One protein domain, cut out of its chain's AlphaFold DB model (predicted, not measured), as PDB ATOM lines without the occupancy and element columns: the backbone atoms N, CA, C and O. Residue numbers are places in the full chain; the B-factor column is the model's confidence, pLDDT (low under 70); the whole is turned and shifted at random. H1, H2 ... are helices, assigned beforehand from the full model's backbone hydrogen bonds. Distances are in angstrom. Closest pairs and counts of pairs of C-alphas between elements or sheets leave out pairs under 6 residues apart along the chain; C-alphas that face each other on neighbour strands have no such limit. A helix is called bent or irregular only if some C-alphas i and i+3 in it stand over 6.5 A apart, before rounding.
ATOM      1  N   GLU A 343     184.108 231.624 218.279       81.25
ATOM      2  CA  GLU A 343     182.999 232.582 218.359       81.25
ATOM      3  C   GLU A 343     183.013 233.581 217.193       81.25
ATOM      4  O   GLU A 343     181.955 233.958 216.682       81.25
ATOM      5  N   LEU A 344     184.197 233.984 216.717       78.44
ATOM      6  CA  LEU A 344     184.319 234.842 215.536       78.44
ATOM      7  C   LEU A 344     183.854 234.113 214.264       78.44
ATOM      8  O   LEU A 344     183.121 234.688 213.448       78.44
ATOM      9  N   LYS A 345     184.223 232.832 214.115       82.50
ATOM     10  CA  LYS A 345     183.730 231.968 213.030       82.50
ATOM     11  C   LYS A 345     182.209 231.827 213.093       82.50
ATOM     12  O   LYS A 345     181.551 232.091 212.090       82.50
ATOM     13  N   GLN A 346     181.645 231.562 214.272       85.25
ATOM     14  CA  GLN A 346     180.192 231.475 214.466       85.25
ATOM     15  C   GLN A 346     179.467 232.787 214.136       85.25
ATOM     16  O   GLN A 346     178.448 232.765 213.448       85.25
ATOM     17  N   LYS A 347     179.987 233.948 214.556       83.75
ATOM     18  CA  LYS A 347     179.410 235.260 214.196       83.75
ATOM     19  C   LYS A 347     179.444 235.505 212.689       83.75
ATOM     20  O   LYS A 347     178.470 235.994 212.110       83.75
ATOM     21  N   THR A 348     180.546 235.135 212.041       83.38
ATOM     22  CA  THR A 348     180.704 235.269 210.588       83.38
ATOM     23  C   THR A 348     179.733 234.354 209.839       83.38
ATOM     24  O   THR A 348     179.051 234.803 208.918       83.38
ATOM     25  N   GLU A 349     179.616 233.092 210.254       87.06
ATOM     26  CA  GLU A 349     178.674 232.123 209.685       87.06
ATOM     27  C   GLU A 349     177.222 232.550 209.891       87.06
ATOM     28  O   GLU A 349     176.444 232.544 208.939       87.06
ATOM     29  N   LYS A 350     176.869 233.032 211.087       85.38
ATOM     30  CA  LYS A 350     175.532 233.561 211.381       85.38
ATOM     31  C   LYS A 350     175.188 234.773 210.513       85.38
ATOM     32  O   LYS A 350     174.078 234.873 209.994       85.38
ATOM     33  N   THR A 351     176.153 235.662 210.278       83.31
ATOM     34  CA  THR A 351     175.976 236.810 209.373       83.31
ATOM     35  C   THR A 351     175.737 236.354 207.929       83.31
ATOM     36  O   THR A 351     174.841 236.869 207.254       83.31
ATOM     37  N   ARG A 352     176.495 235.356 207.448       87.12
ATOM     38  CA  ARG A 352     176.288 234.751 206.118       87.12
ATOM     39  C   ARG A 352     174.916 234.085 206.013       87.12
ATOM     40  O   ARG A 352     174.233 234.271 205.008       87.12
ATOM     41  N   TYR A 353     174.498 233.380 207.059       90.06
ATOM     42  CA  TYR A 353     173.199 232.724 207.143       90.06
ATOM     43  C   TYR A 353     172.035 233.721 207.057       90.06
ATOM     44  O   TYR A 353     171.155 233.570 206.211       90.06
ATOM     45  N   LEU A 354     172.069 234.803 207.843       86.44
ATOM     46  CA  LEU A 354     171.056 235.863 207.781       86.44
ATOM     47  C   LEU A 354     170.998 236.524 206.398       86.44
ATOM     48  O   LEU A 354     169.913 236.824 205.901       86.44
ATOM     49  N   LYS A 355     172.149 236.734 205.748       85.94
ATOM     50  CA  LYS A 355     172.198 237.278 204.384       85.94
ATOM     51  C   LYS A 355     171.536 236.337 203.372       85.94
ATOM     52  O   LYS A 355     170.786 236.809 202.521       85.94
ATOM     53  N   ALA A 356     171.773 235.030 203.487       86.94
ATOM     54  CA  ALA A 356     171.133 234.027 202.640       86.94
ATOM     55  C   ALA A 356     169.610 233.972 202.860       86.94
ATOM     56  O   ALA A 356     168.860 233.951 201.888       86.94
ATOM     57  N   LEU A 357     169.142 234.035 204.114       86.94
ATOM     58  CA  LEU A 357     167.707 234.089 204.425       86.94
ATOM     59  C   LEU A 357     167.025 235.315 203.809       86.94
ATOM     60  O   LEU A 357     165.967 235.175 203.203       86.94
ATOM     61  N   LYS A 358     167.637 236.503 203.908       85.38
ATOM     62  CA  LYS A 358     167.102 237.717 203.267       85.38
ATOM     63  C   LYS A 358     166.990 237.566 201.753       85.38
ATOM     64  O   LYS A 358     165.974 237.944 201.181       85.38
ATOM     65  N   ALA A 359     168.023 237.013 201.116       86.25
ATOM     66  CA  ALA A 359     168.019 236.779 199.676       86.25
ATOM     67  C   ALA A 359     166.904 235.804 199.268       86.25
ATOM     68  O   ALA A 359     166.191 236.073 198.310       86.25
ATOM     69  N   LEU A 360     166.696 234.729 200.038       88.44
ATOM     70  CA  LEU A 360     165.612 233.773 199.803       88.44
ATOM     71  C   LEU A 360     164.223 234.389 199.991       88.44
ATOM     72  O   LEU A 360     163.329 234.104 199.199       88.44
ATOM     73  N   VAL A 361     164.027 235.215 201.026       86.38
ATOM     74  CA  VAL A 361     162.753 235.925 201.241       86.38
ATOM     75  C   VAL A 361     162.468 236.846 200.064       86.38
ATOM     76  O   VAL A 361     161.355 236.838 199.552       86.38
ATOM     77  N   LYS A 362     163.482 237.584 199.600       85.25
ATOM     78  CA  LYS A 362     163.367 238.460 198.435       85.25
ATOM     79  C   LYS A 362     163.022 237.674 197.164       85.25
ATOM     80  O   LYS A 362     162.029 237.984 196.524       85.25
ATOM     81  N   GLU A 363     163.766 236.612 196.856       87.56
ATOM     82  CA  GLU A 363     163.555 235.798 195.648       87.56
ATOM     83  C   GLU A 363     162.179 235.112 195.630       87.56
ATOM     84  O   GLU A 363     161.542 235.006 194.583       87.56
ATOM     85  N   LYS A 364     161.708 234.613 196.780       86.81
ATOM     86  CA  LYS A 364     160.378 233.996 196.875       86.81
ATOM     87  C   LYS A 364     159.256 235.026 196.917       86.81
ATOM     88  O   LYS A 364     158.184 234.743 196.398       86.81
ATOM     89  N   GLY A 365     159.499 236.188 197.515       83.00
ATOM     90  CA  GLY A 365     158.545 237.288 197.559       83.00
ATOM     91  C   GLY A 365     158.281 237.903 196.197       83.00
ATOM     92  O   GLY A 365     157.131 238.108 195.845       83.00
ATOM     93  N   GLU A 366     159.328 238.100 195.392       82.81
ATOM     94  CA  GLU A 366     159.209 238.617 194.021       82.81
ATOM     95  C   GLU A 366     158.347 237.720 193.112       82.81
ATOM     96  O   GLU A 366     157.779 238.203 192.137       82.81
ATOM     97  N   LYS A 367     158.216 236.422 193.429       82.12
ATOM     98  CA  LYS A 367     157.390 235.468 192.667       82.12
ATOM     99  C   LYS A 367     155.897 235.532 193.009       82.12
ATOM    100  O   LYS A 367     155.108 234.936 192.284       82.12
ATOM    101  N   LEU A 368     155.510 236.200 194.095       77.50
ATOM    102  CA  LEU A 368     154.116 236.339 194.519       77.50
ATOM    103  C   LEU A 368     153.562 237.676 194.009       77.50
ATOM    104  O   LEU A 368     153.730 238.708 194.650       77.50
ATOM    105  N   ASP A 369     152.957 237.635 192.819       64.00
ATOM    106  CA  ASP A 369     152.104 238.648 192.168       64.00
ATOM    107  C   ASP A 369     152.167 240.086 192.724       64.00
ATOM    108  O   ASP A 369     151.195 240.629 193.249       64.00
ATOM    109  N   GLY A 370     153.326 240.733 192.565       65.50
ATOM    110  CA  GLY A 370     153.476 242.187 192.707       65.50
ATOM    111  C   GLY A 370     153.307 242.756 194.119       65.50
ATOM    112  O   GLY A 370     153.338 243.976 194.282       65.50
ATOM    113  N   CYS A 377     163.210 245.623 208.311       60.56
ATOM    114  CA  CYS A 377     164.299 246.529 208.596       60.56
ATOM    115  C   CYS A 377     165.358 245.846 209.467       60.56
ATOM    116  O   CYS A 377     165.168 245.652 210.664       60.56
ATOM    117  N   SER A 378     166.510 245.517 208.879       53.81
ATOM    118  CA  SER A 378     167.657 244.988 209.628       53.81
ATOM    119  C   SER A 378     168.524 246.083 210.247       53.81
ATOM    120  O   SER A 378     169.704 245.850 210.494       53.81
ATOM    121  N   CYS A 379     167.996 247.304 210.359       54.75
ATOM    122  CA  CYS A 379     168.800 248.488 210.614       54.75
ATOM    123  C   CYS A 379     168.218 249.420 211.699       54.75
ATOM    124  O   CYS A 379     168.898 249.701 212.670       54.75
ATOM    125  N   GLY A 380     167.000 249.934 211.631       42.56
ATOM    126  CA  GLY A 380     167.011 251.398 211.576       42.56
ATOM    127  C   GLY A 380     167.751 251.840 210.325       42.56
ATOM    128  O   GLY A 380     168.938 252.109 210.388       42.56
ATOM    129  N   ALA A 381     167.060 251.746 209.188       48.28
ATOM    130  CA  ALA A 381     167.372 252.285 207.862       48.28
ATOM    131  C   ALA A 381     168.801 252.832 207.643       48.28
ATOM    132  O   ALA A 381     169.089 253.898 208.166       48.28
ATOM    133  N   LEU A 382     169.649 252.219 206.793       45.31
ATOM    134  CA  LEU A 382     170.723 253.013 206.147       45.31
ATOM    135  C   LEU A 382     171.410 252.435 204.888       45.31
ATOM    136  O   LEU A 382     171.938 253.210 204.100       45.31
ATOM    137  N   GLY A 383     171.436 251.119 204.649       47.41
ATOM    138  CA  GLY A 383     172.304 250.565 203.588       47.41
ATOM    139  C   GLY A 383     171.857 250.850 202.148       47.41
ATOM    140  O   GLY A 383     172.651 251.290 201.320       47.41
ATOM    141  N   GLU A 384     170.582 250.613 201.842       51.62
ATOM    142  CA  GLU A 384     170.077 250.670 200.459       51.62
ATOM    143  C   GLU A 384     169.459 252.038 200.112       51.62
ATOM    144  O   GLU A 384     169.540 252.482 198.969       51.62
ATOM    145  N   ASN A 385     168.962 252.777 201.114       48.41
ATOM    146  CA  ASN A 385     168.316 254.078 200.900       48.41
ATOM    147  C   ASN A 385     169.284 255.243 200.606       48.41
ATOM    148  O   ASN A 385     168.878 256.248 200.029       48.41
ATOM    149  N   LEU A 386     170.576 255.128 200.939       47.59
ATOM    150  CA  LEU A 386     171.570 256.131 200.523       47.59
ATOM    151  C   LEU A 386     171.981 255.990 199.050       47.59
ATOM    152  O   LEU A 386     172.413 256.967 198.439       47.59
ATOM    153  N   GLN A 387     171.834 254.801 198.458       52.00
ATOM    154  CA  GLN A 387     172.121 254.604 197.035       52.00
ATOM    155  C   GLN A 387     170.975 255.097 196.144       52.00
ATOM    156  O   GLN A 387     171.244 255.645 195.075       52.00
ATOM    157  N   SER A 388     169.723 254.997 196.598       50.31
ATOM    158  CA  SER A 388     168.567 255.585 195.908       50.31
ATOM    159  C   SER A 388     168.560 257.120 195.972       50.31
ATOM    160  O   SER A 388     168.209 257.757 194.979       50.31
ATOM    161  N   MET A 389     169.077 257.744 197.040       48.72
ATOM    162  CA  MET A 389     169.239 259.211 197.094       48.72
ATOM    163  C   MET A 389     170.280 259.772 196.110       48.72
ATOM    164  O   MET A 389     170.197 260.938 195.730       48.72
ATOM    165  N   LYS A 390     171.236 258.962 195.633       50.97
ATOM    166  CA  LYS A 390     172.197 259.392 194.599       50.97
ATOM    167  C   LYS A 390     171.597 259.432 193.187       50.97
ATOM    168  O   LYS A 390     172.235 259.958 192.280       50.97
ATOM    169  N   LYS A 391     170.384 258.900 192.996       51.72
ATOM    170  CA  LYS A 391     169.670 258.855 191.711       51.72
ATOM    171  C   LYS A 391     168.321 259.580 191.779       51.72
ATOM    172  O   LYS A 391     167.310 259.018 191.394       51.72
ATOM    173  N   MET A 400     162.271 256.485 209.192       51.16
ATOM    174  CA  MET A 400     163.364 255.955 210.007       51.16
ATOM    175  C   MET A 400     162.792 254.831 210.873       51.16
ATOM    176  O   MET A 400     161.827 255.071 211.599       51.16
ATOM    177  N   CYS A 401     163.326 253.604 210.794       54.72
ATOM    178  CA  CYS A 401     162.840 252.556 211.691       54.72
ATOM    179  C   CYS A 401     163.119 253.045 213.114       54.72
ATOM    180  O   CYS A 401     164.276 253.278 213.470       54.72
ATOM    181  N   ALA A 402     162.048 253.288 213.870       54.53
ATOM    182  CA  ALA A 402     162.121 253.868 215.198       54.53
ATOM    183  C   ALA A 402     163.074 253.049 216.080       54.53
ATOM    184  O   ALA A 402     163.208 251.834 215.911       54.53
ATOM    185  N   SER A 403     163.674 253.691 217.082       57.81
ATOM    186  CA  SER A 403     164.433 253.037 218.161       57.81
ATOM    187  C   SER A 403     163.658 251.919 218.881       57.81
ATOM    188  O   SER A 403     164.252 251.155 219.635       57.81
ATOM    189  N   ASN A 404     162.355 251.798 218.612       60.72
ATOM    190  CA  ASN A 404     161.449 250.766 219.099       60.72
ATOM    191  C   ASN A 404     161.255 249.581 218.126       60.72
ATOM    192  O   ASN A 404     160.282 248.837 218.237       60.72
ATOM    193  N   CYS A 405     162.125 249.408 217.125       71.88
ATOM    194  CA  CYS A 405     162.076 248.224 216.270       71.88
ATOM    195  C   CYS A 405     162.329 246.971 217.123       71.88
ATOM    196  O   CYS A 405     163.415 246.809 217.673       71.88
ATOM    197  N   GLN A 406     161.349 246.065 217.187       70.69
ATOM    198  CA  GLN A 406     161.432 244.820 217.968       70.69
ATOM    199  C   GLN A 406     162.625 243.926 217.584       70.69
ATOM    200  O   GLN A 406     163.074 243.101 218.371       70.69
ATOM    201  N   PHE A 407     163.166 244.111 216.376       77.69
ATOM    202  CA  PHE A 407     164.317 243.370 215.865       77.69
ATOM    203  C   PHE A 407     165.659 244.077 216.116       77.69
ATOM    204  O   PHE A 407     166.718 243.539 215.789       77.69
ATOM    205  N   TYR A 408     165.650 245.281 216.695       63.53
ATOM    206  CA  TYR A 408     166.865 246.018 217.021       63.53
ATOM    207  C   TYR A 408     167.610 245.314 218.162       63.53
ATOM    208  O   TYR A 408     167.073 245.127 219.249       63.53
ATOM    209  N   LYS A 409     168.858 244.906 217.903       70.75
ATOM    210  CA  LYS A 409     169.732 244.119 218.802       70.75
ATOM    211  C   LYS A 409     169.287 242.681 219.104       70.75
ATOM    212  O   LYS A 409     170.046 241.968 219.757       70.75
ATOM    213  N   ASN A 410     168.141 242.214 218.601       83.62
ATOM    214  CA  ASN A 410     167.698 240.833 218.797       83.62
ATOM    215  C   ASN A 410     167.756 240.014 217.497       83.62
ATOM    216  O   ASN A 410     166.764 239.804 216.801       83.62
ATOM    217  N   GLU A 411     168.956 239.528 217.170       84.19
ATOM    218  CA  GLU A 411     169.202 238.744 215.952       84.19
ATOM    219  C   GLU A 411     168.400 237.434 215.890       84.19
ATOM    220  O   GLU A 411     168.110 236.959 214.795       84.19
ATOM    221  N   LYS A 412     168.059 236.835 217.041       87.81
ATOM    222  CA  LYS A 412     167.310 235.566 217.091       87.81
ATOM    223  C   LYS A 412     165.866 235.757 216.638       87.81
ATOM    224  O   LYS A 412     165.365 234.963 215.847       87.81
ATOM    225  N   ASP A 413     165.231 236.831 217.094       83.69
ATOM    226  CA  ASP A 413     163.854 237.149 216.709       83.69
ATOM    227  C   ASP A 413     163.781 237.558 215.237       83.69
ATOM    228  O   ASP A 413     162.842 237.189 214.535       83.69
ATOM    229  N   TYR A 414     164.814 238.246 214.742       87.06
ATOM    230  CA  TYR A 414     164.933 238.573 213.324       87.06
ATOM    231  C   TYR A 414     165.079 237.322 212.446       87.06
ATOM    232  O   TYR A 414     164.409 237.190 211.423       87.06
ATOM    233  N   GLU A 415     165.925 236.373 212.858       90.12
ATOM    234  CA  GLU A 415     166.068 235.079 212.185       90.12
ATOM    235  C   GLU A 415     164.744 234.304 212.157       90.12
ATOM    236  O   GLU A 415     164.358 233.780 211.110       90.12
ATOM    237  N   LYS A 416     164.034 234.253 213.293       90.81
ATOM    238  CA  LYS A 416     162.731 233.593 213.403       90.81
ATOM    239  C   LYS A 416     161.706 234.233 212.467       90.81
ATOM    240  O   LYS A 416     161.077 233.517 211.700       90.81
ATOM    241  N   ALA A 417     161.612 235.561 212.449       85.38
ATOM    242  CA  ALA A 417     160.703 236.278 211.558       85.38
ATOM    243  C   ALA A 417     160.991 235.995 210.072       85.38
ATOM    244  O   ALA A 417     160.063 235.773 209.297       85.38
ATOM    245  N   LEU A 418     162.267 235.940 209.666       85.88
ATOM    246  CA  LEU A 418     162.635 235.573 208.292       85.88
ATOM    247  C   LEU A 418     162.221 234.135 207.941       85.88
ATOM    248  O   LEU A 418     161.761 233.889 206.826       85.88
ATOM    249  N   LYS A 419     162.364 233.186 208.875       89.06
ATOM    250  CA  LYS A 419     161.905 231.799 208.686       89.06
ATOM    251  C   LYS A 419     160.385 231.704 208.606       89.06
ATOM    252  O   LYS A 419     159.890 231.004 207.728       89.06
ATOM    253  N   ASP A 420     159.671 232.420 209.469       88.81
ATOM    254  CA  ASP A 420     158.207 232.436 209.494       88.81
ATOM    255  C   ASP A 420     157.648 233.001 208.177       88.81
ATOM    256  O   ASP A 420     156.730 232.415 207.605       88.81
ATOM    257  N   ILE A 421     158.268 234.056 207.624       84.75
ATOM    258  CA  ILE A 421     157.943 234.553 206.278       84.75
ATOM    259  C   ILE A 421     158.242 233.488 205.222       84.75
ATOM    260  O   ILE A 421     157.384 233.172 204.412       84.75
ATOM    261  N   LEU A 422     159.432 232.881 205.208       87.38
ATOM    262  CA  LEU A 422     159.730 231.833 204.220       87.38
ATOM    263  C   LEU A 422     158.746 230.661 204.284       87.38
ATOM    264  O   LEU A 422     158.438 230.073 203.244       87.38
ATOM    265  N   HIS A 423     158.282 230.320 205.484       89.12
ATOM    266  CA  HIS A 423     157.296 229.275 205.681       89.12
ATOM    267  C   HIS A 423     155.922 229.699 205.159       89.12
ATOM    268  O   HIS A 423     155.320 228.938 204.402       89.12
ATOM    269  N   SER A 424     155.465 230.922 205.447       82.94
ATOM    270  CA  SER A 424     154.201 231.425 204.903       82.94
ATOM    271  C   SER A 424     154.229 231.488 203.374       82.94
ATOM    272  O   SER A 424     153.320 230.965 202.742       82.94
ATOM    273  N   LEU A 425     155.318 231.977 202.765       81.81
ATOM    274  CA  LEU A 425     155.488 231.987 201.303       81.81
ATOM    275  C   LEU A 425     155.535 230.571 200.702       81.81
ATOM    276  O   LEU A 425     155.184 230.382 199.543       81.81
ATOM    277  N   SER A 426     155.981 229.561 201.459       81.25
ATOM    278  CA  SER A 426     156.008 228.169 200.982       81.25
ATOM    279  C   SER A 426     154.633 227.502 200.933       81.25
ATOM    280  O   SER A 426     154.485 226.528 200.200       81.25
ATOM    281  N   LEU A 427     153.658 228.023 201.685       71.62
ATOM    282  CA  LEU A 427     152.285 227.518 201.715       71.62
ATOM    283  C   LEU A 427     151.442 228.018 200.531       71.62
ATOM    284  O   LEU A 427     150.436 227.396 200.216       71.62
ATOM    285  N   PHE A 428     151.861 229.091 199.854       59.19
ATOM    286  CA  PHE A 428     151.190 229.649 198.667       59.19
ATOM    287  C   PHE A 428     151.654 229.009 197.344       59.19
ATOM    288  O   PHE A 428     151.609 229.655 196.300       59.19
ATOM    289  N   LYS A 429     152.155 227.770 197.390       55.81
ATOM    290  CA  LYS A 429     152.603 227.026 196.207       55.81
ATOM    291  C   LYS A 429     151.489 226.255 195.522       55.81
ATOM    292  O   LYS A 429     150.647 225.685 196.249       55.81
TER     293      LYS A 429
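What this domain is: This is residues 343 to 370, 377 to 391 and 400 to 429 of the 429 residues of an uncharacterized protein of Stylonychia lemnae (UniProt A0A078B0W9). Two long helices, H1 and H3, lie side by side at a slight slant and run the same way, while a loose stretch of loops, residues 377 to 384 and 400 to 410, lies off the beginning of H3. From these loops the short helix H2 sticks out within residues 383 to 391, and the first residues of H1, 343 to 349, stick out at another end. The printed part has 73 residues with three named helices, in the order H1, H2, H3, and no named strand; its class is all helix. The whole is loose, with a radius of gyration of the C-alphas of 14.2 A, and it spans 39 by 34 by 24 A.

How they stand to each other: H1, residues 343 to 365, touches H3, residues 411 to 427, with 12 pairs of C-alphas within 8 A. Their closest C-alphas are those of Val 361 and Leu 422, 5.9 A apart. The two helices run the same way at a shallow tilt of 31 degrees, and their centres are 12.1 A apart. H2, residues 385 to 389, touches no helix. H1 and H2 are apart, and so are H2 and H3. Residues 343 to 349, which belong to H1, stand free, as do residues 383 to 391, of which 385 to 389 belong to H2. In H1, H2 and H3 every pair of O i and N i+4 is within hydrogen-bond range.

Where its parts are: H1 begins at Glu 343, whose C-alpha is at (182.999, 232.582, 218.359), and ends at Gly 365, with 32.4 A from first to last C-alpha. H2, five residues from Asn 385 to Met 389, is 6.5 A long by the same measure, and C-alpha 385 is at (168.316, 254.078, 200.900). H3 runs from Glu 411 to Leu 427 over 24.8 A, and C-alpha 427 is at (152.285, 227.518, 201.715). None of the three helices is bent or irregular.

The domain as a whole: The two C-alphas farthest apart are those of Glu 343 and Asp 369, 41.0 A. Without the stretches that stand free, the body has 57 residues and spans 36 by 25 by 17 A. Residues 371 to 376 are not printed, and C-alphas 370 and 377 are 19.7 A apart across this cut, which lies in the link from H1 to H2. Residues 392 to 399 are not printed either, and C-alphas 391 and 400 are 19.6 A apart across this second cut, in the link from H2 to H3. The printed part ends at Lys 429, the chain's last residue. The mean pLDDT of the printed part is 73.6; it is under 70 in 25 residues, namely 369 to 370, 377 to 391, 400 to 404, 408 and 428 to 429.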